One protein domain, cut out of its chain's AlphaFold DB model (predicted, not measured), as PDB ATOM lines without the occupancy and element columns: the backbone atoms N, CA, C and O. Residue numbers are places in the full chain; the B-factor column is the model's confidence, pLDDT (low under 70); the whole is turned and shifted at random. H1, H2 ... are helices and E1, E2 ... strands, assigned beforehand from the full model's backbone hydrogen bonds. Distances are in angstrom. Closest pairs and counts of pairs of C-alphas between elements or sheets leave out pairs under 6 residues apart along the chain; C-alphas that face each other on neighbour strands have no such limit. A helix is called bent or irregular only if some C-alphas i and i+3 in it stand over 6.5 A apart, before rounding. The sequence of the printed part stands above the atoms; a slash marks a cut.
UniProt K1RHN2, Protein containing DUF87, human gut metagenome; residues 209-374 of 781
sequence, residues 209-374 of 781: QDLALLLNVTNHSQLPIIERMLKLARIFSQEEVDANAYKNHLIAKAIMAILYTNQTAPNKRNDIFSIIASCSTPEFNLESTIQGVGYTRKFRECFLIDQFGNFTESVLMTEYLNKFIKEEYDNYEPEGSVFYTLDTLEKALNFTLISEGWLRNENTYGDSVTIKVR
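What this domain is: This is residues 209 to 374 of the 781 residues of the protein "Protein containing DUF87" of human gut metagenome (UniProt K1RHN2). The small hairpin E1 and E2 makes one end of the domain, with H5 near E1; H3 runs through the middle with H4 folded back along it, and at the other end H2, H6 and H7 pack together, with H1 outermost beside H2. The 166 printed residues hold seven named helices and two antiparallel strands, in the order H1 H2 H3 H4 E1 E2 H5 H6 H7, mostly helix. The whole is compact, with a radius of gyration of the C-alphas of 16.9 A and spans of 52 by 36 by 24 A.

Where its parts are: Find E1 at residues 289 to 292, from C-alpha 289 at (-29.106, -100.316, -138.071), and E2 at 295 to 298. H5 is residues 314 to 321, H3 243 to 259 (24.2 A), H4 265 to 278 (19.8 A), H6 342 to 355 (19.8 A), H2 220 to 235 (23.9 A) and H1 209 to 214. H7, residues 362 to 374, runs 19.2 A to C-alpha 374 at (-17.909, -100.321, -172.182). H7 is irregular, C-alphas 363 and 366 being 7.2 A apart; H2 only just, with C-alphas 221 and 224 6.54 A apart.

How they stand to each other: Look across the hairpin E1 and E2: N 290 and O 297 are 2.8 A apart, within hydrogen-bond range. The closest C-alphas of E1 and H5 are those of Gly 292 and Leu 316, 6.7 A. H5 touches H3, with residues 252 to 256 of H3 alone, at C-alphas Leu 321 and Ala 252, 5.0 A. H3, H4 and H6 form an up and down bundle, each running against the one before it. H3 and H4, a hairpin, touch at C-alphas Ile 255 and Ile 272, 5.9 A. H6 touches H3 at C-alphas Ser 355 and Ala 254, 4.9 A, with residues 351 to 355 of H6 and 247 to 254 of H3 alone. H6 touches H2 at a steep tilt of 65 degrees, closest at C-alphas Leu 349 and Met 229, 4.8 A. H6 and H7, a hairpin, touch at C-alphas Leu 353 and Ser 368, 6.7 A, with residues 368 to 372 of H7 alone. H1 and H2 only just touch, with 3 pairs of C-alphas within 8 A, the closest Ala 212 and Leu 223, 7.0 A, and with residues 223 to 226 of H2 alone. Every O i to N i+4 pair is within hydrogen-bond range in H1, H3, H4, H5 and H6; 10 of 12 are in H2 and 7 of 9 in H7.

The domain as a whole: The C-alphas farthest apart, Leu 213 and Gly 294, are 54.8 A apart. The printed part has no cut; the links E2 to H5 and H5 to H6 are long. Look for pLDDT under 70 at residues 240 to 241, 336 and 359 to 360.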
ATOM      1  N   GLN A 209      -6.801 -89.588-170.750       94.31
ATOM      2  CA  GLN A 209      -6.718 -89.683-172.213       94.31
ATOM      3  C   GLN A 209      -6.590 -91.142-172.679       94.31
ATOM      4  O   GLN A 209      -7.320 -91.561-173.576       94.31
ATOM      5  N   ASP A 210      -5.735 -91.943-172.035       96.56
ATOM      6  CA  ASP A 210      -5.636 -93.383-172.310       96.56
ATOM      7  C   ASP A 210      -6.959 -94.106-172.027       96.56
ATOM      8  O   ASP A 210      -7.387 -94.954-172.808       96.56
ATOM      9  N   LEU A 211      -7.624 -93.763-170.916       96.69
ATOM     10  CA  LEU A 211      -8.919 -94.333-170.546       96.69
ATOM     11  C   LEU A 211     -10.031 -93.876-171.499       96.69
ATOM     12  O   LEU A 211     -10.907 -94.675-171.823       96.69
ATOM     13  N   ALA A 212      -9.983 -92.641-172.008       96.06
ATOM     14  CA  ALA A 212     -10.899 -92.177-173.047       96.06
ATOM     15  C   ALA A 212     -10.734 -92.964-174.360       96.06
ATOM     16  O   ALA A 212     -11.734 -93.362-174.959       96.06
ATOM     17  N   LEU A 213      -9.496 -93.257-174.774       95.19
ATOM     18  CA  LEU A 213      -9.210 -94.117-175.930       95.19
ATOM     19  C   LEU A 213      -9.679 -95.563-175.692       95.19
ATOM     20  O   LEU A 213     -10.402 -96.126-176.511       95.19
ATOM     21  N   LEU A 214      -9.329 -96.148-174.544       95.94
ATOM     22  CA  LEU A 214      -9.672 -97.524-174.166       95.94
ATOM     23  C   LEU A 214     -11.186 -97.751-174.027       95.94
ATOM     24  O   LEU A 214     -11.693 -98.815-174.382       95.94
ATOM     25  N   LEU A 215     -11.925 -96.736-173.575       95.88
ATOM     26  CA  LEU A 215     -13.389 -96.735-173.497       95.88
ATOM     27  C   LEU A 215     -14.051 -96.113-174.743       95.88
ATOM     28  O   LEU A 215     -15.255 -95.842-174.721       95.88
ATOM     29  N   ASN A 216     -13.297 -95.936-175.839       93.56
ATOM     30  CA  ASN A 216     -13.746 -95.463-177.155       93.56
ATOM     31  C   ASN A 216     -14.639 -94.205-177.097       93.56
ATOM     32  O   ASN A 216     -15.695 -94.155-177.732       93.56
ATOM     33  N   VAL A 217     -14.274 -93.221-176.269       94.12
ATOM     34  CA  VAL A 217     -15.043 -91.985-176.048       94.12
ATOM     35  C   VAL A 217     -15.423 -91.316-177.369       94.12
ATOM     36  O   VAL A 217     -14.623 -91.244-178.297       94.12
ATOM     37  N   THR A 218     -16.659 -90.822-177.446       91.56
ATOM     38  CA  THR A 218     -17.223 -90.183-178.650       91.56
ATOM     39  C   THR A 218     -17.716 -88.756-178.420       91.56
ATOM     40  O   THR A 218     -18.092 -88.093-179.382       91.56
ATOM     41  N   ASN A 219     -17.757 -88.276-177.174       91.38
ATOM     42  CA  ASN A 219     -18.305 -86.963-176.825       91.38
ATOM     43  C   ASN A 219     -17.561 -86.350-175.626       91.38
ATOM     44  O   ASN A 219     -17.184 -87.065-174.700       91.38
ATOM     45  N   HIS A 220     -17.389 -85.025-175.606       91.38
ATOM     46  CA  HIS A 220     -16.696 -84.319-174.520       91.38
ATOM     47  C   HIS A 220     -17.395 -84.463-173.159       91.38
ATOM     48  O   HIS A 220     -16.725 -84.477-172.132       91.38
ATOM     49  N   SER A 221     -18.720 -84.633-173.139       89.50
ATOM     50  CA  SER A 221     -19.515 -84.926-171.933       89.50
ATOM     51  C   SER A 221     -19.082 -86.198-171.193       89.50
ATOM     52  O   SER A 221     -19.340 -86.324-169.998       89.50
ATOM     53  N   GLN A 222     -18.410 -87.131-171.875       93.00
ATOM     54  CA  GLN A 222     -17.896 -88.372-171.292       93.00
ATOM     55  C   GLN A 222     -16.552 -88.167-170.566       93.00
ATOM     56  O   GLN A 222     -16.195 -88.980-169.714       93.00
ATOM     57  N   LEU A 223     -15.808 -87.092-170.860       93.56
ATOM     58  CA  LEU A 223     -14.471 -86.859-170.296       93.56
ATOM     59  C   LEU A 223     -14.506 -86.553-168.784       93.56
ATOM     60  O   LEU A 223     -13.799 -87.249-168.054       93.56
ATOM     61  N   PRO A 224     -15.383 -85.667-168.255       92.31
ATOM     62  CA  PRO A 224     -15.478 -85.450-166.809       92.31
ATOM     63  C   PRO A 224     -15.894 -86.707-166.034       92.31
ATOM     64  O   PRO A 224     -15.480 -86.888-164.891       92.31
ATOM     65  N   ILE A 225     -16.668 -87.612-166.649       93.62
ATOM     66  CA  ILE A 225     -17.013 -88.910-166.047       93.62
ATOM     67  C   ILE A 225     -15.739 -89.750-165.853       93.62
ATOM     68  O   ILE A 225     -15.552 -90.341-164.789       93.62
ATOM     69  N   ILE A 226     -14.840 -89.769-166.842       95.31
ATOM     70  CA  ILE A 226     -13.562 -90.492-166.765       95.31
ATOM     71  C   ILE A 226     -12.589 -89.825-165.785       95.31
ATOM     72  O   ILE A 226     -11.963 -90.528-164.996       95.31
ATOM     73  N   GLU A 227     -12.496 -88.495-165.770       93.56
ATOM     74  CA  GLU A 227     -11.681 -87.742-164.803       93.56
ATOM     75  C   GLU A 227     -12.116 -88.019-163.354       93.56
ATOM     76  O   GLU A 227     -11.286 -88.327-162.495       93.56
ATOM     77  N   ARG A 228     -13.426 -87.957-163.075       91.81
ATOM     78  CA  ARG A 228     -13.991 -88.236-161.745       91.81
ATOM     79  C   ARG A 228     -13.832 -89.712-161.360       91.81
ATOM     80  O   ARG A 228     -13.415 -89.989-160.237       91.81
ATOM     81  N   MET A 229     -14.052 -90.645-162.292       94.31
ATOM     82  CA  MET A 229     -13.780 -92.079-162.102       94.31
ATOM     83  C   MET A 229     -12.309 -92.326-161.738       94.31
ATOM     84  O   MET A 229     -12.029 -93.036-160.775       94.31
ATOM     85  N   LEU A 230     -11.370 -91.725-162.472       94.00
ATOM     86  CA  LEU A 230      -9.933 -91.862-162.233       94.00
ATOM     87  C   LEU A 230      -9.523 -91.273-160.873       94.00
ATOM     88  O   LEU A 230      -8.758 -91.901-160.140       94.00
ATOM     89  N   LYS A 231     -10.076 -90.111-160.499       91.31
ATOM     90  CA  LYS A 231      -9.877 -89.512-159.172       91.31
ATOM     91  C   LYS A 231     -10.377 -90.441-158.060       91.31
ATOM     92  O   LYS A 231      -9.614 -90.758-157.149       91.31
ATOM     93  N   LEU A 232     -11.622 -90.922-158.144       91.38
ATOM     94  CA  LEU A 232     -12.188 -91.817-157.128       91.38
ATOM     95  C   LEU A 232     -11.446 -93.160-157.046       91.38
ATOM     96  O   LEU A 232     -11.258 -93.665-155.945       91.38
ATOM     97  N   ALA A 233     -10.965 -93.714-158.164       92.88
ATOM     98  CA  ALA A 233     -10.204 -94.966-158.165       92.88
ATOM     99  C   ALA A 233      -8.876 -94.859-157.399       92.88
ATOM    100  O   ALA A 233      -8.488 -95.809-156.724       92.88
ATOM    101  N   ARG A 234      -8.207 -93.697-157.449       91.06
ATOM    102  CA  ARG A 234      -7.007 -93.428-156.636       91.06
ATOM    103  C   ARG A 234      -7.360 -93.285-155.155       91.06
ATOM    104  O   ARG A 234      -6.768 -93.977-154.335       91.06
ATOM    105  N   ILE A 235      -8.366 -92.467-154.827       89.50
ATOM    106  CA  ILE A 235      -8.826 -92.240-153.441       89.50
ATOM    107  C   ILE A 235      -9.265 -93.551-152.774       89.50
ATOM    108  O   ILE A 235      -8.961 -93.798-151.612       89.50
ATOM    109  N   PHE A 236      -9.954 -94.430-153.507       89.06
ATOM    110  CA  PHE A 236     -10.428 -95.716-152.986       89.06
ATOM    111  C   PHE A 236      -9.316 -96.750-152.735       89.06
ATOM    112  O   PHE A 236      -9.618 -97.801-152.164       89.06
ATOM    113  N   SER A 237      -8.076 -96.453-153.138       88.38
ATOM    114  CA  SER A 237      -6.889 -97.307-153.001       88.38
ATOM    115  C   SER A 237      -5.774 -96.714-152.125       88.38
ATOM    116  O   SER A 237      -4.731 -97.349-151.972       88.38
ATOM    117  N   GLN A 238      -5.942 -95.512-151.567       83.25
ATOM    118  CA  GLN A 238      -4.975 -94.930-150.626       83.25
ATOM    119  C   GLN A 238      -5.204 -95.462-149.204       83.25
ATOM    120  O   GLN A 238      -6.339 -95.712-148.807       83.25
ATOM    121  N   GLU A 239      -4.125 -95.606-148.427       72.62
ATOM    122  CA  GLU A 239      -4.189 -96.037-147.019       72.62
ATOM    123  C   GLU A 239      -4.390 -94.862-146.041       72.62
ATOM    124  O   GLU A 239      -4.953 -95.043-144.965       72.62
ATOM    125  N   GLU A 240      -3.946 -93.653-146.408       68.00
ATOM    126  CA  GLU A 240      -4.020 -92.452-145.556       68.00
ATOM    127  C   GLU A 240      -5.445 -91.900-145.411       68.00
ATOM    128  O   GLU A 240      -5.807 -91.331-144.379       68.00
ATOM    129  N   VAL A 241      -6.265 -92.070-146.451       68.50
ATOM    130  CA  VAL A 241      -7.685 -91.724-146.442       68.50
ATOM    131  C   VAL A 241      -8.466 -92.973-146.070       68.50
ATOM    132  O   VAL A 241      -8.344 -94.001-146.731       68.50
ATOM    133  N   ASP A 242      -9.350 -92.877-145.074       81.44
ATOM    134  CA  ASP A 242     -10.377 -93.901-144.879       81.44
ATOM    135  C   ASP A 242     -11.305 -93.911-146.107       81.44
ATOM    136  O   ASP A 242     -12.259 -93.135-146.231       81.44
ATOM    137  N   ALA A 243     -11.001 -94.814-147.038       83.81
ATOM    138  CA  ALA A 243     -11.746 -94.998-148.269       83.81
ATOM    139  C   ALA A 243     -13.216 -95.366-148.012       83.81
ATOM    140  O   ALA A 243     -14.051 -95.138-148.885       83.81
ATOM    141  N   ASN A 244     -13.571 -95.922-146.849       86.69
ATOM    142  CA  ASN A 244     -14.966 -96.161-146.488       86.69
ATOM    143  C   ASN A 244     -15.624 -94.883-145.963       86.69
ATOM    144  O   ASN A 244     -16.729 -94.583-146.403       86.69
ATOM    145  N   ALA A 245     -14.944 -94.063-145.156       89.75
ATOM    146  CA  ALA A 245     -15.435 -92.730-144.799       89.75
ATOM    147  C   ALA A 245     -15.666 -91.838-146.037       89.75
ATOM    148  O   ALA A 245     -16.695 -91.166-146.116       89.75
ATOM    149  N   TYR A 246     -14.786 -91.890-147.045       89.25
ATOM    150  CA  TYR A 246     -14.983 -91.155-148.301       89.25
ATOM    151  C   TYR A 246     -16.172 -91.704-149.118       89.25
ATOM    152  O   TYR A 246     -17.008 -90.937-149.598       89.25
ATOM    153  N   LYS A 247     -16.325 -93.033-149.238       88.88
ATOM    154  CA  LYS A 247     -17.519 -93.655-149.857       88.88
ATOM    155  C   LYS A 247     -18.805 -93.276-149.112       88.88
ATOM    156  O   LYS A 247     -19.815 -92.982-149.748       88.88
ATOM    157  N   ASN A 248     -18.752 -93.237-147.782       91.31
ATOM    158  CA  ASN A 248     -19.859 -92.853-146.910       91.31
ATOM    159  C   ASN A 248     -20.245 -91.380-147.106       91.31
ATOM    160  O   ASN A 248     -21.434 -91.090-147.200       91.31
ATOM    161  N   HIS A 249     -19.278 -90.471-147.267       91.69
ATOM    162  CA  HIS A 249     -19.511 -89.070-147.653       91.69
ATOM    163  C   HIS A 249     -20.216 -88.948-149.009       91.69
ATOM    164  O   HIS A 249     -21.238 -88.267-149.110       91.69
ATOM    165  N   LEU A 250     -19.731 -89.655-150.038       89.56
ATOM    166  CA  LEU A 250     -20.342 -89.647-151.375       89.56
ATOM    167  C   LEU A 250     -21.783 -90.179-151.362       89.56
ATOM    168  O   LEU A 250     -22.674 -89.549-151.935       89.56
ATOM    169  N   ILE A 251     -22.032 -91.313-150.696       89.69
ATOM    170  CA  ILE A 251     -23.380 -91.889-150.563       89.69
ATOM    171  C   ILE A 251     -24.280 -90.947-149.758       89.69
ATOM    172  O   ILE A 251     -25.411 -90.686-150.172       89.69
ATOM    173  N   ALA A 252     -23.781 -90.392-148.650       92.19
ATOM    174  CA  ALA A 252     -24.549 -89.475-147.823       92.19
ATOM    175  C   ALA A 252     -24.961 -88.223-148.605       92.19
ATOM    176  O   ALA A 252     -26.145 -87.886-148.618       92.19
ATOM    177  N   LYS A 253     -24.033 -87.590-149.340       90.31
ATOM    178  CA  LYS A 253     -24.340 -86.463-150.234       90.31
ATOM    179  C   LYS A 253     -25.359 -86.820-151.313       90.31
ATOM    180  O   LYS A 253     -26.317 -86.071-151.497       90.31
ATOM    181  N   ALA A 254     -25.200 -87.956-151.992       89.00
ATOM    182  CA  ALA A 254     -26.106 -88.373-153.062       89.00
ATOM    183  C   ALA A 254     -27.544 -88.593-152.551       89.00
ATOM    184  O   ALA A 254     -28.512 -88.114-153.145       89.00
ATOM    185  N   ILE A 255     -27.688 -89.261-151.401       90.75
ATOM    186  CA  ILE A 255     -28.983 -89.489-150.748       90.75
ATOM    187  C   ILE A 255     -29.578 -88.167-150.246       90.75
ATOM    188  O   ILE A 255     -30.763 -87.913-150.466       90.75
ATOM    189  N   MET A 256     -28.770 -87.294-149.639       90.50
ATOM    190  CA  MET A 256     -29.198 -85.971-149.172       90.50
ATOM    191  C   MET A 256     -29.723 -85.105-150.331       90.50
ATOM    192  O   MET A 256     -30.797 -84.511-150.231       90.50
ATOM    193  N   ALA A 257     -29.027 -85.106-151.471       88.44
ATOM    194  CA  ALA A 257     -29.460 -84.421-152.686       88.44
ATOM    195  C   ALA A 257     -30.800 -84.964-153.218       88.44
ATOM    196  O   ALA A 257     -31.650 -84.180-153.641       88.44
ATOM    197  N   ILE A 258     -31.041 -86.282-153.157       88.06
ATOM    198  CA  ILE A 258     -32.345 -86.872-153.512       88.06
ATOM    199  C   ILE A 258     -33.438 -86.420-152.535       88.06
ATOM    200  O   ILE A 258     -34.513 -86.004-152.986       88.06
ATOM    201  N   LEU A 259     -33.178 -86.456-151.223       89.00
ATOM    202  CA  LEU A 259     -34.146 -86.077-150.186       89.00
ATOM    203  C   LEU A 259     -34.676 -84.647-150.368       89.00
ATOM    204  O   LEU A 259     -35.881 -84.439-150.199       89.00
ATOM    205  N   TYR A 260     -33.833 -83.704-150.797       87.69
ATOM    206  CA  TYR A 260     -34.225 -82.311-151.061       87.69
ATOM    207  C   TYR A 260     -34.802 -82.031-152.463       87.69
ATOM    208  O   TYR A 260     -35.220 -80.906-152.724       87.69
ATOM    209  N   THR A 261     -34.897 -83.014-153.370       87.31
ATOM    210  CA  THR A 261     -35.586 -82.795-154.663       87.31
ATOM    211  C   THR A 261     -37.104 -82.623-154.512       87.31
ATOM    212  O   THR A 261     -37.707 -83.091-153.548       87.31
ATOM    213  N   ASN A 262     -37.764 -82.060-155.527       85.12
ATOM    214  CA  ASN A 262     -39.232 -81.962-155.598       85.12
ATOM    215  C   ASN A 262     -39.930 -83.277-156.037       85.12
ATOM    216  O   ASN A 262     -41.100 -83.263-156.411       85.12
ATOM    217  N   GLN A 263     -39.229 -84.417-156.020       86.25
ATOM    218  CA  GLN A 263     -39.811 -85.733-156.310       86.25
ATOM    219  C   GLN A 263     -40.773 -86.207-155.201       86.25
ATOM    220  O   GLN A 263     -40.627 -85.863-154.026       86.25
ATOM    221  N   THR A 264     -41.706 -87.091-155.560       90.56
ATOM    222  CA  THR A 264     -42.555 -87.823-154.605       90.56
ATOM    223  C   THR A 264     -41.733 -88.827-153.782       90.56
ATOM    224  O   THR A 264     -40.711 -89.337-154.249       90.56
ATOM    225  N   ALA A 265     -42.177 -89.166-152.565       91.25
ATOM    226  CA  ALA A 265     -41.470 -90.127-151.710       91.25
ATOM    227  C   ALA A 265     -41.253 -91.525-152.344       91.25
ATOM    228  O   ALA A 265     -40.160 -92.066-152.172       91.25
ATOM    229  N   PRO A 266     -42.188 -92.111-153.128       90.75
ATOM    230  CA  PRO A 266     -41.919 -93.354-153.857       90.75
ATOM    231  C   PRO A 266     -40.740 -93.233-154.833       90.75
ATOM    232  O   PRO A 266     -39.886 -94.115-154.866       90.75
ATOM    233  N   ASN A 267     -40.645 -92.122-155.570       87.88
ATOM    234  CA  ASN A 267     -39.561 -91.903-156.529       87.88
ATOM    235  C   ASN A 267     -38.228 -91.675-155.805       87.88
ATOM    236  O   ASN A 267     -37.254 -92.354-156.114       87.88
ATOM    237  N   LYS A 268     -38.208 -90.832-154.761       89.94
ATOM    238  CA  LYS A 268     -37.025 -90.647-153.898       89.94
ATOM    239  C   LYS A 268     -36.528 -91.970-153.319       89.94
ATOM    240  O   LYS A 268     -35.328 -92.218-153.289       89.94
ATOM    241  N   ARG A 269     -37.444 -92.834-152.868       90.88
ATOM    242  CA  ARG A 269     -37.108 -94.157-152.333       90.88
ATOM    243  C   ARG A 269     -36.495 -95.053-153.402       90.88
ATOM    244  O   ARG A 269     -35.524 -95.735-153.100       90.88
ATOM    245  N   ASN A 270     -37.036 -95.054-154.620       87.81
ATOM    246  CA  ASN A 270     -36.489 -95.839-155.725       87.81
ATOM    247  C   ASN A 270     -35.081 -95.357-156.110       87.81
ATOM    248  O   ASN A 270     -34.178 -96.184-156.202       87.81
ATOM    249  N   ASP A 271     -34.869 -94.041-156.232       85.62
ATOM    250  CA  ASP A 271     -33.550 -93.445-156.487       85.62
ATOM    251  C   ASP A 271     -32.543 -93.847-155.384       85.62
ATOM    252  O   ASP A 271     -31.460 -94.350-155.678       85.62
ATOM    253  N   ILE A 272     -32.917 -93.720-154.104       89.25
ATOM    254  CA  ILE A 272     -32.058 -94.066-152.953       89.25
ATOM    255  C   ILE A 272     -31.784 -95.577-152.868       89.25
ATOM    256  O   ILE A 272     -30.661 -95.989-152.583       89.25
ATOM    257  N   PHE A 273     -32.777 -96.430-153.133       90.00
ATOM    258  CA  PHE A 273     -32.584 -97.885-153.125       90.00
ATOM    259  C   PHE A 273     -31.712 -98.329-154.311       90.00
ATOM    260  O   PHE A 273     -30.924 -99.260-154.155       90.00
ATOM    261  N   SER A 274     -31.789 -97.641-155.457       84.06
ATOM    262  CA  SER A 274     -30.900 -97.847-156.609       84.06
ATOM    263  C   SER A 274     -29.444 -97.489-156.286       84.06
ATOM    264  O   SER A 274     -28.536 -98.248-156.637       84.06
ATOM    265  N   ILE A 275     -29.215 -96.401-155.532       84.81
ATOM    266  CA  ILE A 275     -27.889 -96.064-154.986       84.81
ATOM    267  C   ILE A 275     -27.360 -97.211-154.129       84.81
ATOM    268  O   ILE A 275     -26.314 -97.764-154.450       84.81
ATOM    269  N   ILE A 276     -28.097 -97.610-153.087       86.94
ATOM    270  CA  ILE A 276     -27.637 -98.629-152.130       86.94
ATOM    271  C   ILE A 276     -27.432-100.003-152.797       86.94
ATOM    272  O   ILE A 276     -26.531-100.748-152.418       86.94
ATOM    273  N   ALA A 277     -28.235-100.344-153.811       83.88
ATOM    274  CA  ALA A 277     -28.059-101.570-154.592       83.88
ATOM    275  C   ALA A 277     -26.822-101.535-155.511       83.88
ATOM    276  O   ALA A 277     -26.261-102.587-155.810       83.88
ATOM    277  N   SER A 278     -26.395-100.348-155.952       76.75
ATOM    278  CA  SER A 278     -25.240-100.160-156.843       76.75
ATOM    279  C   SER A 278     -23.928 -99.917-156.088       76.75
ATOM    280  O   SER A 278     -22.858-100.273-156.577       76.75
ATOM    281  N   CYS A 279     -23.998 -99.277-154.921       79.50
ATOM    282  CA  CYS A 279     -22.878 -98.859-154.082       79.50
ATOM    283  C   CYS A 279     -23.309 -98.927-152.611       79.50
ATOM    284  O   CYS A 279     -24.160 -98.155-152.174       79.50
ATOM    285  N   SER A 280     -22.711 -99.838-151.841       84.50
ATOM    286  CA  SER A 280     -22.997-100.011-150.413       84.50
ATOM    287  C   SER A 280     -21.728-100.146-149.575       84.50
ATOM    288  O   SER A 280     -20.653-100.486-150.074       84.50
ATOM    289  N   THR A 281     -21.873 -99.859-148.285       89.25
ATOM    290  CA  THR A 281     -20.840 -99.947-147.243       89.25
ATOM    291  C   THR A 281     -21.445-100.576-145.974       89.25
ATOM    292  O   THR A 281     -22.666-100.789-145.924       89.25
ATOM    293  N   PRO A 282     -20.655-100.900-144.932       90.06
ATOM    294  CA  PRO A 282     -21.201-101.377-143.657       90.06
ATOM    295  C   PRO A 282     -22.206-100.396-143.026       90.06
ATOM    296  O   PRO A 282     -23.193-100.829-142.432       90.06
ATOM    297  N   GLU A 283     -22.003 -99.091-143.227       91.00
ATOM    298  CA  GLU A 283     -22.859 -98.007-142.736       91.00
ATOM    299  C   GLU A 283     -24.041 -97.711-143.675       91.00
ATOM    300  O   GLU A 283     -25.122 -97.352-143.208       91.00
ATOM    301  N   PHE A 284     -23.857 -97.868-144.990       89.69
ATOM    302  CA  PHE A 284     -24.880 -97.641-146.011       89.69
ATOM    303  C   PHE A 284     -25.224 -98.934-146.757       89.69
ATOM    304  O   PHE A 284     -24.798 -99.177-147.885       89.69
ATOM    305  N   ASN A 285     -26.058 -99.758-146.126       91.25
ATOM    306  CA  ASN A 285     -26.750-100.885-146.759       91.25
ATOM    307  C   ASN A 285     -28.181-101.017-146.204       91.25
ATOM    308  O   ASN A 285     -28.474-100.524-145.115       91.25
ATOM    309  N   LEU A 286     -29.079-101.688-146.937       90.06
ATOM    310  CA  LEU A 286     -30.521-101.735-146.620       90.06
ATOM    311  C   LEU A 286     -30.858-102.318-145.235       90.06
ATOM    312  O   LEU A 286     -31.923-102.013-144.694       90.06
ATOM    313  N   GLU A 287     -29.974-103.139-144.668       92.00
ATOM    314  CA  GLU A 287     -30.171-103.828-143.388       92.00
ATOM    315  C   GLU A 287     -29.360-103.197-142.234       92.00
ATOM    316  O   GLU A 287     -29.515-103.626-141.091       92.00
ATOM    317  N   SER A 288     -28.544-102.167-142.507       90.69
ATOM    318  CA  SER A 288     -27.779-101.430-141.490       90.69
ATOM    319  C   SER A 288     -28.702-100.770-140.461       90.69
ATOM    320  O   SER A 288     -29.809-100.326-140.780       90.69
ATOM    321  N   THR A 289     -28.272-100.744-139.200       90.94
ATOM    322  CA  THR A 289     -29.106-100.316-138.071       90.94
ATOM    323  C   THR A 289     -28.871 -98.855-137.705       90.94
ATOM    324  O   THR A 289     -27.813 -98.513-137.179       90.94
ATOM    325  N   ILE A 290     -29.884 -98.012-137.901       89.88
ATOM    326  CA  ILE A 290     -29.888 -96.615-137.462       89.88
ATOM    327  C   ILE A 290     -30.487 -96.539-136.052       89.88
ATOM    328  O   ILE A 290     -31.602 -97.010-135.808       89.88
ATOM    329  N   GLN A 291     -29.748 -95.940-135.120       86.06
ATOM    330  CA  GLN A 291     -30.189 -95.722-133.744       86.06
ATOM    331  C   GLN A 291     -30.921 -94.379-133.619       86.06
ATOM    332  O   GLN A 291     -30.328 -93.322-133.838       86.06
ATOM    333  N   GLY A 292     -32.202 -94.432-133.252       78.31
ATOM    334  CA  GLY A 292     -33.019 -93.278-132.876       78.31
ATOM    335  C   GLY A 292     -33.107 -93.106-131.356       78.31
ATOM    336  O   GLY A 292     -32.527 -93.868-130.578       78.31
ATOM    337  N   VAL A 293     -33.863 -92.102-130.904       76.88
ATOM    338  CA  VAL A 293     -34.028 -91.809-129.470       76.88
ATOM    339  C   VAL A 293     -34.891 -92.888-128.801       76.88
ATOM    340  O   VAL A 293     -36.117 -92.824-128.811       76.88
ATOM    341  N   GLY A 294     -34.234 -93.896-128.221       80.31
ATOM    342  CA  GLY A 294     -34.876 -95.006-127.505       80.31
ATOM    343  C   GLY A 294     -35.321 -96.187-128.379       80.31
ATOM    344  O   GLY A 294     -36.002 -97.079-127.877       80.31
ATOM    345  N   TYR A 295     -34.952 -96.221-129.663       85.25
ATOM    346  CA  TYR A 295     -35.293 -97.308-130.588       85.25
ATOM    347  C   TYR A 295     -34.232 -97.479-131.685       85.25
ATOM    348  O   TYR A 295     -33.370 -96.624-131.877       85.25
ATOM    349  N   THR A 296     -34.333 -98.571-132.441       86.50
ATOM    350  CA  THR A 296     -33.482 -98.857-133.604       86.50
ATOM    351  C   THR A 296     -34.362 -99.174-134.813       86.50
ATOM    352  O   THR A 296     -35.419 -99.794-134.667       86.50
ATOM    353  N   ARG A 297     -33.930 -98.750-136.003       89.00
ATOM    354  CA  ARG A 297     -34.529 -99.074-137.307       89.00
ATOM    355  C   ARG A 297     -33.494 -99.709-138.217       89.00
ATOM    356  O   ARG A 297     -32.305 -99.441-138.072       89.00
ATOM    357  N   LYS A 298     -33.939-100.484-139.201       92.25
ATOM    358  CA  LYS A 298     -33.121-100.788-140.381       92.25
ATOM    359  C   LYS A 298     -33.191 -99.632-141.372       92.25
ATOM    360  O   LYS A 298     -34.252 -99.036-141.539       92.25
ATOM    361  N   PHE A 299     -32.110 -99.373-142.101       91.38
ATOM    362  CA  PHE A 299     -32.016 -98.316-143.114       91.38
ATOM    363  C   PHE A 299     -33.223 -98.294-144.070       91.38
ATOM    364  O   PHE A 299     -33.837 -97.255-144.297       91.38
ATOM    365  N   ARG A 300     -33.643 -99.468-144.563       92.12
ATOM    366  CA  ARG A 300     -34.828 -99.638-145.428       92.12
ATOM    367  C   ARG A 300     -36.172 -99.230-144.805       92.12
ATOM    368  O   ARG A 300     -37.108 -98.950-145.550       92.12
ATOM    369  N   GLU A 301     -36.295 -99.250-143.478       91.12
ATOM    370  CA  GLU A 301     -37.526 -98.916-142.742       91.12
ATOM    371  C   GLU A 301     -37.700 -97.400-142.616       91.12
ATOM    372  O   GLU A 301     -38.824 -96.907-142.590       91.12
ATOM    373  N   CYS A 302     -36.602 -96.642-142.630       89.62
ATOM    374  CA  CYS A 302     -36.637 -95.184-142.562       89.62
ATOM    375  C   CYS A 302     -37.258 -94.518-143.808       89.62
ATOM    376  O   CYS A 302     -37.658 -93.356-143.756       89.62
ATOM    377  N   PHE A 303     -37.406 -95.279-144.900       90.81
ATOM    378  CA  PHE A 303     -38.090 -94.885-146.139       90.81
ATOM    379  C   PHE A 303     -39.507 -95.477-146.261       90.81
ATOM    380  O   PHE A 303     -40.064 -95.558-147.362       90.81
ATOM    381  N   LEU A 304     -40.106 -95.919-145.150       90.06
ATOM    382  CA  LEU A 304     -41.545 -96.169-145.099       90.06
ATOM    383  C   LEU A 304     -42.304 -94.851-145.301       90.06
ATOM    384  O   LEU A 304     -41.880 -93.787-144.847       90.06
ATOM    385  N   ILE A 305     -43.403 -94.937-146.049       90.56
ATOM    386  CA  ILE A 305     -44.181 -93.784-146.505       90.56
ATOM    387  C   ILE A 305     -45.480 -93.735-145.702       90.56
ATOM    388  O   ILE A 305     -46.161 -94.754-145.569       90.56
ATOM    389  N   ASP A 306     -45.797 -92.567-145.151       90.31
ATOM    390  CA  ASP A 306     -46.990 -92.340-144.341       90.31
ATOM    391  C   ASP A 306     -48.262 -92.089-145.180       90.31
ATOM    392  O   ASP A 306     -48.258 -92.089-146.413       90.31
ATOM    393  N   GLN A 307     -49.380 -91.854-144.487       86.94
ATOM    394  CA  GLN A 307     -50.687 -91.569-145.096       86.94
ATOM    395  C   GLN A 307     -50.730 -90.224-145.851       86.94
ATOM    396  O   GLN A 307     -51.659 -89.986-146.620       86.94
ATOM    397  N   PHE A 308     -49.737 -89.356-145.641       85.44
ATOM    398  CA  PHE A 308     -49.602 -88.037-146.258       85.44
ATOM    399  C   PHE A 308     -48.572 -88.028-147.405       85.44
ATOM    400  O   PHE A 308     -48.363 -86.989-148.030       85.44
ATOM    401  N   GLY A 309     -47.946 -89.173-147.706       85.81
ATOM    402  CA  GLY A 309     -46.961 -89.328-148.776       85.81
ATOM    403  C   GLY A 309     -45.522 -88.957-148.395       85.81
ATOM    404  O   GLY A 309     -44.704 -88.777-149.297       85.81
ATOM    405  N   ASN A 310     -45.197 -88.854-147.103       87.12
ATOM    406  CA  ASN A 310     -43.879 -88.455-146.587       87.12
ATOM    407  C   ASN A 310     -43.108 -89.630-145.968       87.12
ATOM    408  O   ASN A 310     -43.694 -90.645-145.600       87.12
ATOM    409  N   PHE A 311     -41.784 -89.491-145.814       91.12
ATOM    410  CA  PHE A 311     -40.966 -90.473-145.091       91.12
ATOM    411  C   PHE A 311     -41.094 -90.305-143.575       91.12
ATOM    412  O   PHE A 311     -40.780 -89.238-143.036       91.12
ATOM    413  N   THR A 312     -41.481 -91.385-142.892       83.88
ATOM    414  CA  THR A 312     -41.764 -91.397-141.446       83.88
ATOM    415  C   THR A 312     -40.565 -91.021-140.576       83.88
ATOM    416  O   THR A 312     -40.742 -90.373-139.553       83.88
ATOM    417  N   GLU A 313     -39.348 -91.395-140.984       87.69
ATOM    418  CA  GLU A 313     -38.107 -91.192-140.215       87.69
ATOM    419  C   GLU A 313     -37.194 -90.135-140.885       87.69
ATOM    420  O   GLU A 313     -35.968 -90.187-140.787       87.69
ATOM    421  N   SER A 314     -37.774 -89.177-141.618       84.88
ATOM    422  CA  SER A 314     -37.039 -88.179-142.424       84.88
ATOM    423  C   SER A 314     -36.029 -87.332-141.631       84.88
ATOM    424  O   SER A 314     -34.930 -87.063-142.125       84.88
ATOM    425  N   VAL A 315     -36.355 -86.951-140.391       86.50
ATOM    426  CA  VAL A 315     -35.441 -86.211-139.496       86.50
ATOM    427  C   VAL A 315     -34.270 -87.098-139.062       86.50
ATOM    428  O   VAL A 315     -33.117 -86.698-139.205       86.50
ATOM    429  N   LEU A 316     -34.551 -88.335-138.638       89.12
ATOM    430  CA  LEU A 316     -33.532 -89.316-138.252       89.12
ATOM    431  C   LEU A 316     -32.577 -89.633-139.416       89.12
ATOM    432  O   LEU A 316     -31.370 -89.733-139.210       89.12
ATOM    433  N   MET A 317     -33.095 -89.726-140.646       89.50
ATOM    434  CA  MET A 317     -32.263 -89.866-141.846       89.50
ATOM    435  C   MET A 317     -31.358 -88.655-142.071       89.50
ATOM    436  O   MET A 317     -30.173 -88.829-142.340       89.50
ATOM    437  N   THR A 318     -31.889 -87.440-141.931       90.38
ATOM    438  CA  THR A 318     -31.122 -86.191-142.077       90.38
ATOM    439  C   THR A 318     -29.978 -86.128-141.056       90.38
ATOM    440  O   THR A 318     -28.832 -85.861-141.416       90.38
ATOM    441  N   GLU A 319     -30.254 -86.460-139.792       90.38
ATOM    442  CA  GLU A 319     -29.243 -86.543-138.729       90.38
ATOM    443  C   GLU A 319     -28.233 -87.683-138.927       90.38
ATOM    444  O   GLU A 319     -27.086 -87.565-138.495       90.38
ATOM    445  N   TYR A 320     -28.632 -88.798-139.547       92.69
ATOM    446  CA  TYR A 320     -27.724 -89.899-139.872       92.69
ATOM    447  C   TYR A 320     -26.761 -89.513-140.998       92.69
ATOM    448  O   TYR A 320     -25.552 -89.653-140.842       92.69
ATOM    449  N   LEU A 321     -27.281 -88.963-142.100       93.12
ATOM    450  CA  LEU A 321     -26.500 -88.565-143.278       93.12
ATOM    451  C   LEU A 321     -25.460 -87.489-142.934       93.12
ATOM    452  O   LEU A 321     -24.293 -87.627-143.294       93.12
ATOM    453  N   ASN A 322     -25.850 -86.473-142.158       93.69
ATOM    454  CA  ASN A 322     -24.961 -85.381-141.746       93.69
ATOM    455  C   ASN A 322     -23.746 -85.826-140.909       93.69
ATOM    456  O   ASN A 322     -22.791 -85.066-140.800       93.69
ATOM    457  N   LYS A 323     -23.735 -87.040-140.334       93.38
ATOM    458  CA  LYS A 323     -22.564 -87.583-139.610       93.38
ATOM    459  C   LYS A 323     -21.444 -88.055-140.544       93.38
ATOM    460  O   LYS A 323     -20.315 -88.216-140.089       93.38
ATOM    461  N   PHE A 324     -21.756 -88.289-141.818       93.38
ATOM    462  CA  PHE A 324     -20.815 -88.795-142.823       93.38
ATOM    463  C   PHE A 324     -20.430 -87.751-143.873       93.38
ATOM    464  O   PHE A 324     -19.420 -87.928-144.547       93.38
ATOM    465  N   ILE A 325     -21.200 -86.667-144.012       92.19
ATOM    466  CA  ILE A 325     -20.855 -85.555-144.902       92.19
ATOM    467  C   ILE A 325     -19.748 -84.721-144.244       92.19
ATOM    468  O   ILE A 325     -19.957 -84.156-143.172       92.19
ATOM    469  N   LYS A 326     -18.588 -84.613-144.900       90.00
ATOM    470  CA  LYS A 326     -17.466 -83.775-144.456       90.00
ATOM    471  C   LYS A 326     -16.913 -82.915-145.590       90.00
ATOM    472  O   LYS A 326     -16.511 -83.432-146.628       90.00
ATOM    473  N   GLU A 327     -16.792 -81.613-145.359       86.69
ATOM    474  CA  GLU A 327     -16.249 -80.666-146.350       86.69
ATOM    475  C   GLU A 327     -14.764 -80.929-146.683       86.69
ATOM    476  O   GLU A 327     -14.317 -80.638-147.792       86.69
ATOM    477  N   GLU A 328     -14.009 -81.554-145.766       86.62
ATOM    478  CA  GLU A 328     -12.596 -81.930-145.965       86.62
ATOM    479  C   GLU A 328     -12.379 -82.872-147.164       86.62
ATOM    480  O   GLU A 328     -11.331 -82.830-147.804       86.62
ATOM    481  N   TYR A 329     -13.384 -83.685-147.510       86.62
ATOM    482  CA  TYR A 329     -13.312 -84.631-148.623       86.62
ATOM    483  C   TYR A 329     -13.652 -84.012-149.984       86.62
ATOM    484  O   TYR A 329     -13.263 -84.565-151.007       86.62
ATOM    485  N   ASP A 330     -14.332 -82.864-150.033       82.56
ATOM    486  CA  ASP A 330     -14.758 -82.262-151.308       82.56
ATOM    487  C   ASP A 330     -13.588 -81.704-152.126       82.56
ATOM    488  O   ASP A 330     -13.587 -81.780-153.356       82.56
ATOM    489  N   ASN A 331     -12.580 -81.176-151.430       82.81
ATOM    490  CA  ASN A 331     -11.379 -80.585-152.021       82.81
ATOM    491  C   ASN A 331     -10.152 -81.509-151.938       82.81
ATOM    492  O   ASN A 331      -9.053 -81.086-152.291       82.81
ATOM    493  N   TYR A 332     -10.311 -82.755-151.474       84.12
ATOM    494  CA  TYR A 332      -9.205 -83.711-151.420       84.12
ATOM    495  C   TYR A 332      -8.761 -84.090-152.838       84.12
ATOM    496  O   TYR A 332      -9.593 -84.503-153.648       84.12
ATOM    497  N   GLU A 333      -7.467 -83.996-153.137       81.31
ATOM    498  CA  GLU A 333      -6.864 -84.534-154.361       81.31
ATOM    499  C   GLU A 333      -5.851 -85.631-153.994       81.31
ATOM    500  O   GLU A 333      -5.022 -85.414-153.111       81.31
ATOM    501  N   PRO A 334      -5.900 -86.813-154.638       79.06
ATOM    502  CA  PRO A 334      -5.024 -87.929-154.298       79.06
ATOM    503  C   PRO A 334      -3.597 -87.687-154.805       79.06
ATOM    504  O   PRO A 334      -3.350 -87.687-156.015       79.06
ATOM    505  N   GLU A 335      -2.647 -87.519-153.884       71.00
ATOM    506  CA  GLU A 335      -1.228 -87.406-154.227       71.00
ATOM    507  C   GLU A 335      -0.620 -88.742-154.700       71.00
ATOM    508  O   GLU A 335      -0.975 -89.830-154.238       71.00
ATOM    509  N   GLY A 336       0.350 -88.642-155.615       66.44
ATOM    510  CA  GLY A 336       1.166 -89.765-156.078       66.44
ATOM    511  C   GLY A 336       0.522 -90.681-157.128       66.44
ATOM    512  O   GLY A 336      -0.508 -90.392-157.738       66.44
ATOM    513  N   SER A 337       1.196 -91.806-157.383       76.19
ATOM    514  CA  SER A 337       0.659 -92.938-158.150       76.19
ATOM    515  C   SER A 337       0.227 -94.019-157.165       76.19
ATOM    516  O   SER A 337       0.983 -94.341-156.254       76.19
ATOM    517  N   VAL A 338      -0.969 -94.578-157.350       85.56
ATOM    518  CA  VAL A 338      -1.611 -95.487-156.388       85.56
ATOM    519  C   VAL A 338      -2.015 -96.772-157.106       85.56
ATOM    520  O   VAL A 338      -2.532 -96.708-158.219       85.56
ATOM    521  N   PHE A 339      -1.796 -97.938-156.493       89.81
ATOM    522  CA  PHE A 339      -2.195 -99.222-157.077       89.81
ATOM    523  C   PHE A 339      -3.722 -99.383-157.083       89.81
ATOM    524  O   PHE A 339      -4.365 -99.380-156.035       89.81
ATOM    525  N   TYR A 340      -4.311 -99.592-158.256       91.94
ATOM    526  CA  TYR A 340      -5.721 -99.951-158.395       91.94
ATOM    527  C   TYR A 340      -5.923-100.932-159.552       91.94
ATOM    528  O   TYR A 340      -5.077-101.039-160.440       91.94
ATOM    529  N   THR A 341      -7.039-101.659-159.548       93.75
ATOM    530  CA  THR A 341      -7.382-102.644-160.586       93.75
ATOM    531  C   THR A 341      -8.547-102.154-161.453       93.75
ATOM    532  O   THR A 341      -9.160-101.119-161.179       93.75
ATOM    533  N   LEU A 342      -8.898-102.912-162.496       95.00
ATOM    534  CA  LEU A 342     -10.118-102.655-163.268       95.00
ATOM    535  C   LEU A 342     -11.401-102.752-162.408       95.00
ATOM    536  O   LEU A 342     -12.330-101.979-162.617       95.00
ATOM    537  N   ASP A 343     -11.435-103.635-161.404       92.88
ATOM    538  CA  ASP A 343     -12.531-103.731-160.422       92.88
ATOM    539  C   ASP A 343     -12.630-102.458-159.555       92.88
ATOM    540  O   ASP A 343     -13.730-101.966-159.282       92.88
ATOM    541  N   THR A 344     -11.491-101.856-159.190       92.88
ATOM    542  CA  THR A 344     -11.471-100.549-158.517       92.88
ATOM    543  C   THR A 344     -12.031 -99.446-159.417       92.88
ATOM    544  O   THR A 344     -12.816 -98.626-158.941       92.88
ATOM    545  N   LEU A 345     -11.684 -99.438-160.713       94.94
ATOM    546  CA  LEU A 345     -12.238 -98.490-161.690       94.94
ATOM    547  C   LEU A 345     -13.752 -98.661-161.873       94.94
ATOM    548  O   LEU A 345     -14.466 -97.663-161.915       94.94
ATOM    549  N   GLU A 346     -14.268 -99.891-161.932       94.62
ATOM    550  CA  GLU A 346     -15.715-100.125-162.032       94.62
ATOM    551  C   GLU A 346     -16.453 -99.627-160.785       94.62
ATOM    552  O   GLU A 346     -17.478 -98.948-160.897       94.62
ATOM    553  N   LYS A 347     -15.914 -99.880-159.588       90.94
ATOM    554  CA  LYS A 347     -16.457 -99.322-158.342       90.94
ATOM    555  C   LYS A 347     -16.425 -97.793-158.376       90.94
ATOM    556  O   LYS A 347     -17.457 -97.161-158.159       90.94
ATOM    557  N   ALA A 348     -15.292 -97.193-158.731       93.31
ATOM    558  CA  ALA A 348     -15.139 -95.745-158.850       93.31
ATOM    559  C   ALA A 348     -16.109 -95.107-159.863       93.31
ATOM    560  O   ALA A 348     -16.681 -94.051-159.582       93.31
ATOM    561  N   LEU A 349     -16.358 -95.757-161.005       93.88
ATOM    562  CA  LEU A 349     -17.333 -95.299-161.995       93.88
ATOM    563  C   LEU A 349     -18.760 -95.341-161.442       93.88
ATOM    564  O   LEU A 349     -19.505 -94.377-161.602       93.88
ATOM    565  N   ASN A 350     -19.144 -96.426-160.765       89.62
ATOM    566  CA  ASN A 350     -20.469 -96.530-160.154       89.62
ATOM    567  C   ASN A 350     -20.695 -95.429-159.102       89.62
ATOM    568  O   ASN A 350     -21.741 -94.782-159.134       89.62
ATOM    569  N   PHE A 351     -19.702 -95.144-158.251       88.62
ATOM    570  CA  PHE A 351     -19.767 -94.012-157.319       88.62
ATOM    571  C   PHE A 351     -19.853 -92.662-158.056       88.62
ATOM    572  O   PHE A 351     -20.723 -91.864-157.724       88.62
ATOM    573  N   THR A 352     -19.035 -92.433-159.093       89.94
ATOM    574  CA  THR A 352     -19.036 -91.196-159.908       89.94
ATOM    575  C   THR A 352     -20.408 -90.898-160.513       89.94
ATOM    576  O   THR A 352     -20.931 -89.793-160.377       89.94
ATOM    577  N   LEU A 353     -21.010 -91.893-161.171       87.25
ATOM    578  CA  LEU A 353     -22.296 -91.759-161.862       87.25
ATOM    579  C   LEU A 353     -23.474 -91.495-160.906       87.25
ATOM    580  O   LEU A 353     -24.516 -90.989-161.332       87.25
ATOM    581  N   ILE A 354     -23.294 -91.820-159.623       79.25
ATOM    582  CA  ILE A 354     -24.259 -91.618-158.543       79.25
ATOM    583  C   ILE A 354     -24.053 -90.273-157.835       79.25
ATOM    584  O   ILE A 354     -25.010 -89.508-157.717       79.25
ATOM    585  N   SER A 355     -22.839 -89.977-157.357       73.75
ATOM    586  CA  SER A 355     -22.588 -88.872-156.417       73.75
ATOM    587  C   SER A 355     -22.850 -87.493-157.014       73.75
ATOM    588  O   SER A 355     -23.348 -86.607-156.329       73.75
ATOM    589  N   GLU A 356     -22.553 -87.347-158.302       72.94
ATOM    590  CA  GLU A 356     -22.733 -86.122-159.092       72.94
ATOM    591  C   GLU A 356     -24.079 -86.127-159.861       72.94
ATOM    592  O   GLU A 356     -24.382 -85.218-160.630       72.94
ATOM    593  N   GLY A 357     -24.908 -87.169-159.698       72.12
ATOM    594  CA  GLY A 357     -26.254 -87.241-160.276       72.12
ATOM    595  C   GLY A 357     -26.345 -87.471-161.793       72.12
ATOM    596  O   GLY A 357     -27.439 -87.330-162.339       72.12
ATOM    597  N   TRP A 358     -25.259 -87.857-162.479       76.44
ATOM    598  CA  TRP A 358     -25.216 -88.067-163.942       76.44
ATOM    599  C   TRP A 358     -26.344 -88.964-164.482       76.44
ATOM    600  O   TRP A 358     -26.901 -88.684-165.544       76.44
ATOM    601  N   LEU A 359     -26.727 -90.004-163.728       69.44
ATOM    602  CA  LEU A 359     -27.819 -90.933-164.066       69.44
ATOM    603  C   LEU A 359     -29.236 -90.341-163.922       69.44
ATOM    604  O   LEU A 359     -30.208 -91.015-164.255       69.44
ATOM    605  N   ARG A 360     -29.376 -89.106-163.423       69.00
ATOM    606  CA  ARG A 360     -30.656 -88.390-163.247       69.00
ATOM    607  C   ARG A 360     -30.805 -87.201-164.210       69.00
ATOM    608  O   ARG A 360     -31.860 -86.576-164.237       69.00
ATOM    609  N   ASN A 361     -29.770 -86.888-164.995       73.81
ATOM    610  CA  ASN A 361     -29.786 -85.861-166.036       73.81
ATOM    611  C   ASN A 361     -29.934 -86.531-167.410       73.81
ATOM    612  O   ASN A 361     -29.018 -87.203-167.884       73.81
ATOM    613  N   GLU A 362     -31.081 -86.326-168.059       74.06
ATOM    614  CA  GLU A 362     -31.435 -86.951-169.343       74.06
ATOM    615  C   GLU A 362     -30.371 -86.718-170.431       74.06
ATOM    616  O   GLU A 362     -30.050 -87.635-171.186       74.06
ATOM    617  N   ASN A 363     -29.748 -85.534-170.445       76.94
ATOM    618  CA  ASN A 363     -28.723 -85.160-171.426       76.94
ATOM    619  C   ASN A 363     -27.420 -85.964-171.282       76.94
ATOM    620  O   ASN A 363     -26.699 -86.131-172.259       76.94
ATOM    621  N   THR A 364     -27.105 -86.453-170.078       80.38
ATOM    622  CA  THR A 364     -25.872 -87.208-169.790       80.38
ATOM    623  C   THR A 364     -26.118 -88.689-169.512       80.38
ATOM    624  O   THR A 364     -25.165 -89.452-169.347       80.38
ATOM    625  N   TYR A 365     -27.377 -89.126-169.458       83.94
ATOM    626  CA  TYR A 365     -27.740 -90.512-169.164       83.94
ATOM    627  C   TYR A 365     -27.191 -91.490-170.213       83.94
ATOM    628  O   TYR A 365     -26.591 -92.505-169.859       83.94
ATOM    629  N   GLY A 366     -27.329 -91.162-171.504       86.38
ATOM    630  CA  GLY A 366     -26.814 -91.995-172.598       86.38
ATOM    631  C   GLY A 366     -25.292 -92.159-172.547       86.38
ATOM    632  O   GLY A 366     -24.785 -93.275-172.672       86.38
ATOM    633  N   ASP A 367     -24.572 -91.070-172.272       88.88
ATOM    634  CA  ASP A 367     -23.115 -91.067-172.090       88.88
ATOM    635  C   ASP A 367     -22.693 -91.912-170.877       88.88
ATOM    636  O   ASP A 367     -21.830 -92.785-170.986       88.88
ATOM    637  N   SER A 368     -23.366 -91.718-169.740       89.06
ATOM    638  CA  SER A 368     -23.139 -92.448-168.485       89.06
ATOM    639  C   SER A 368     -23.283 -93.960-168.656       89.06
ATOM    640  O   SER A 368     -22.410 -94.734-168.256       89.06
ATOM    641  N   VAL A 369     -24.384 -94.390-169.282       90.19
ATOM    642  CA  VAL A 369     -24.652 -95.803-169.570       90.19
ATOM    643  C   VAL A 369     -23.642 -96.353-170.581       90.19
ATOM    644  O   VAL A 369     -23.145 -97.460-170.386       90.19
ATOM    645  N   THR A 370     -23.273 -95.582-171.609       93.19
ATOM    646  CA  THR A 370     -22.278 -95.990-172.616       93.19
ATOM    647  C   THR A 370     -20.911 -96.273-171.989       93.19
ATOM    648  O   THR A 370     -20.351 -97.348-172.212       93.19
ATOM    649  N   ILE A 371     -20.389 -95.364-171.157       95.12
ATOM    650  CA  ILE A 371     -19.102 -95.560-170.469       95.12
ATOM    651  C   ILE A 371     -19.170 -96.744-169.492       95.12
ATOM    652  O   ILE A 371     -18.264 -97.579-169.492       95.12
ATOM    653  N   LYS A 372     -20.272 -96.901-168.740       93.50
ATOM    654  CA  LYS A 372     -20.474 -98.050-167.840       93.50
ATOM    655  C   LYS A 372     -20.498 -99.391-168.578       93.50
ATOM    656  O   LYS A 372     -19.797-100.315-168.173       93.50
ATOM    657  N   VAL A 373     -21.256 -99.501-169.670       95.44
ATOM    658  CA  VAL A 373     -21.343-100.734-170.472       95.44
ATOM    659  C   VAL A 373     -19.992-101.080-171.095       95.44
ATOM    660  O   VAL A 373     -19.614-102.250-171.094       95.44
ATOM    661  N   ARG A 374     -19.237-100.091-171.589       96.19
ATOM    662  CA  ARG A 374     -17.909-100.321-172.182       96.19
ATOM    663  C   ARG A 374     -16.865-100.748-171.150       96.19
ATOM    664  O   ARG A 374     -16.141-101.701-171.421       96.19
TER     665      ARG A 374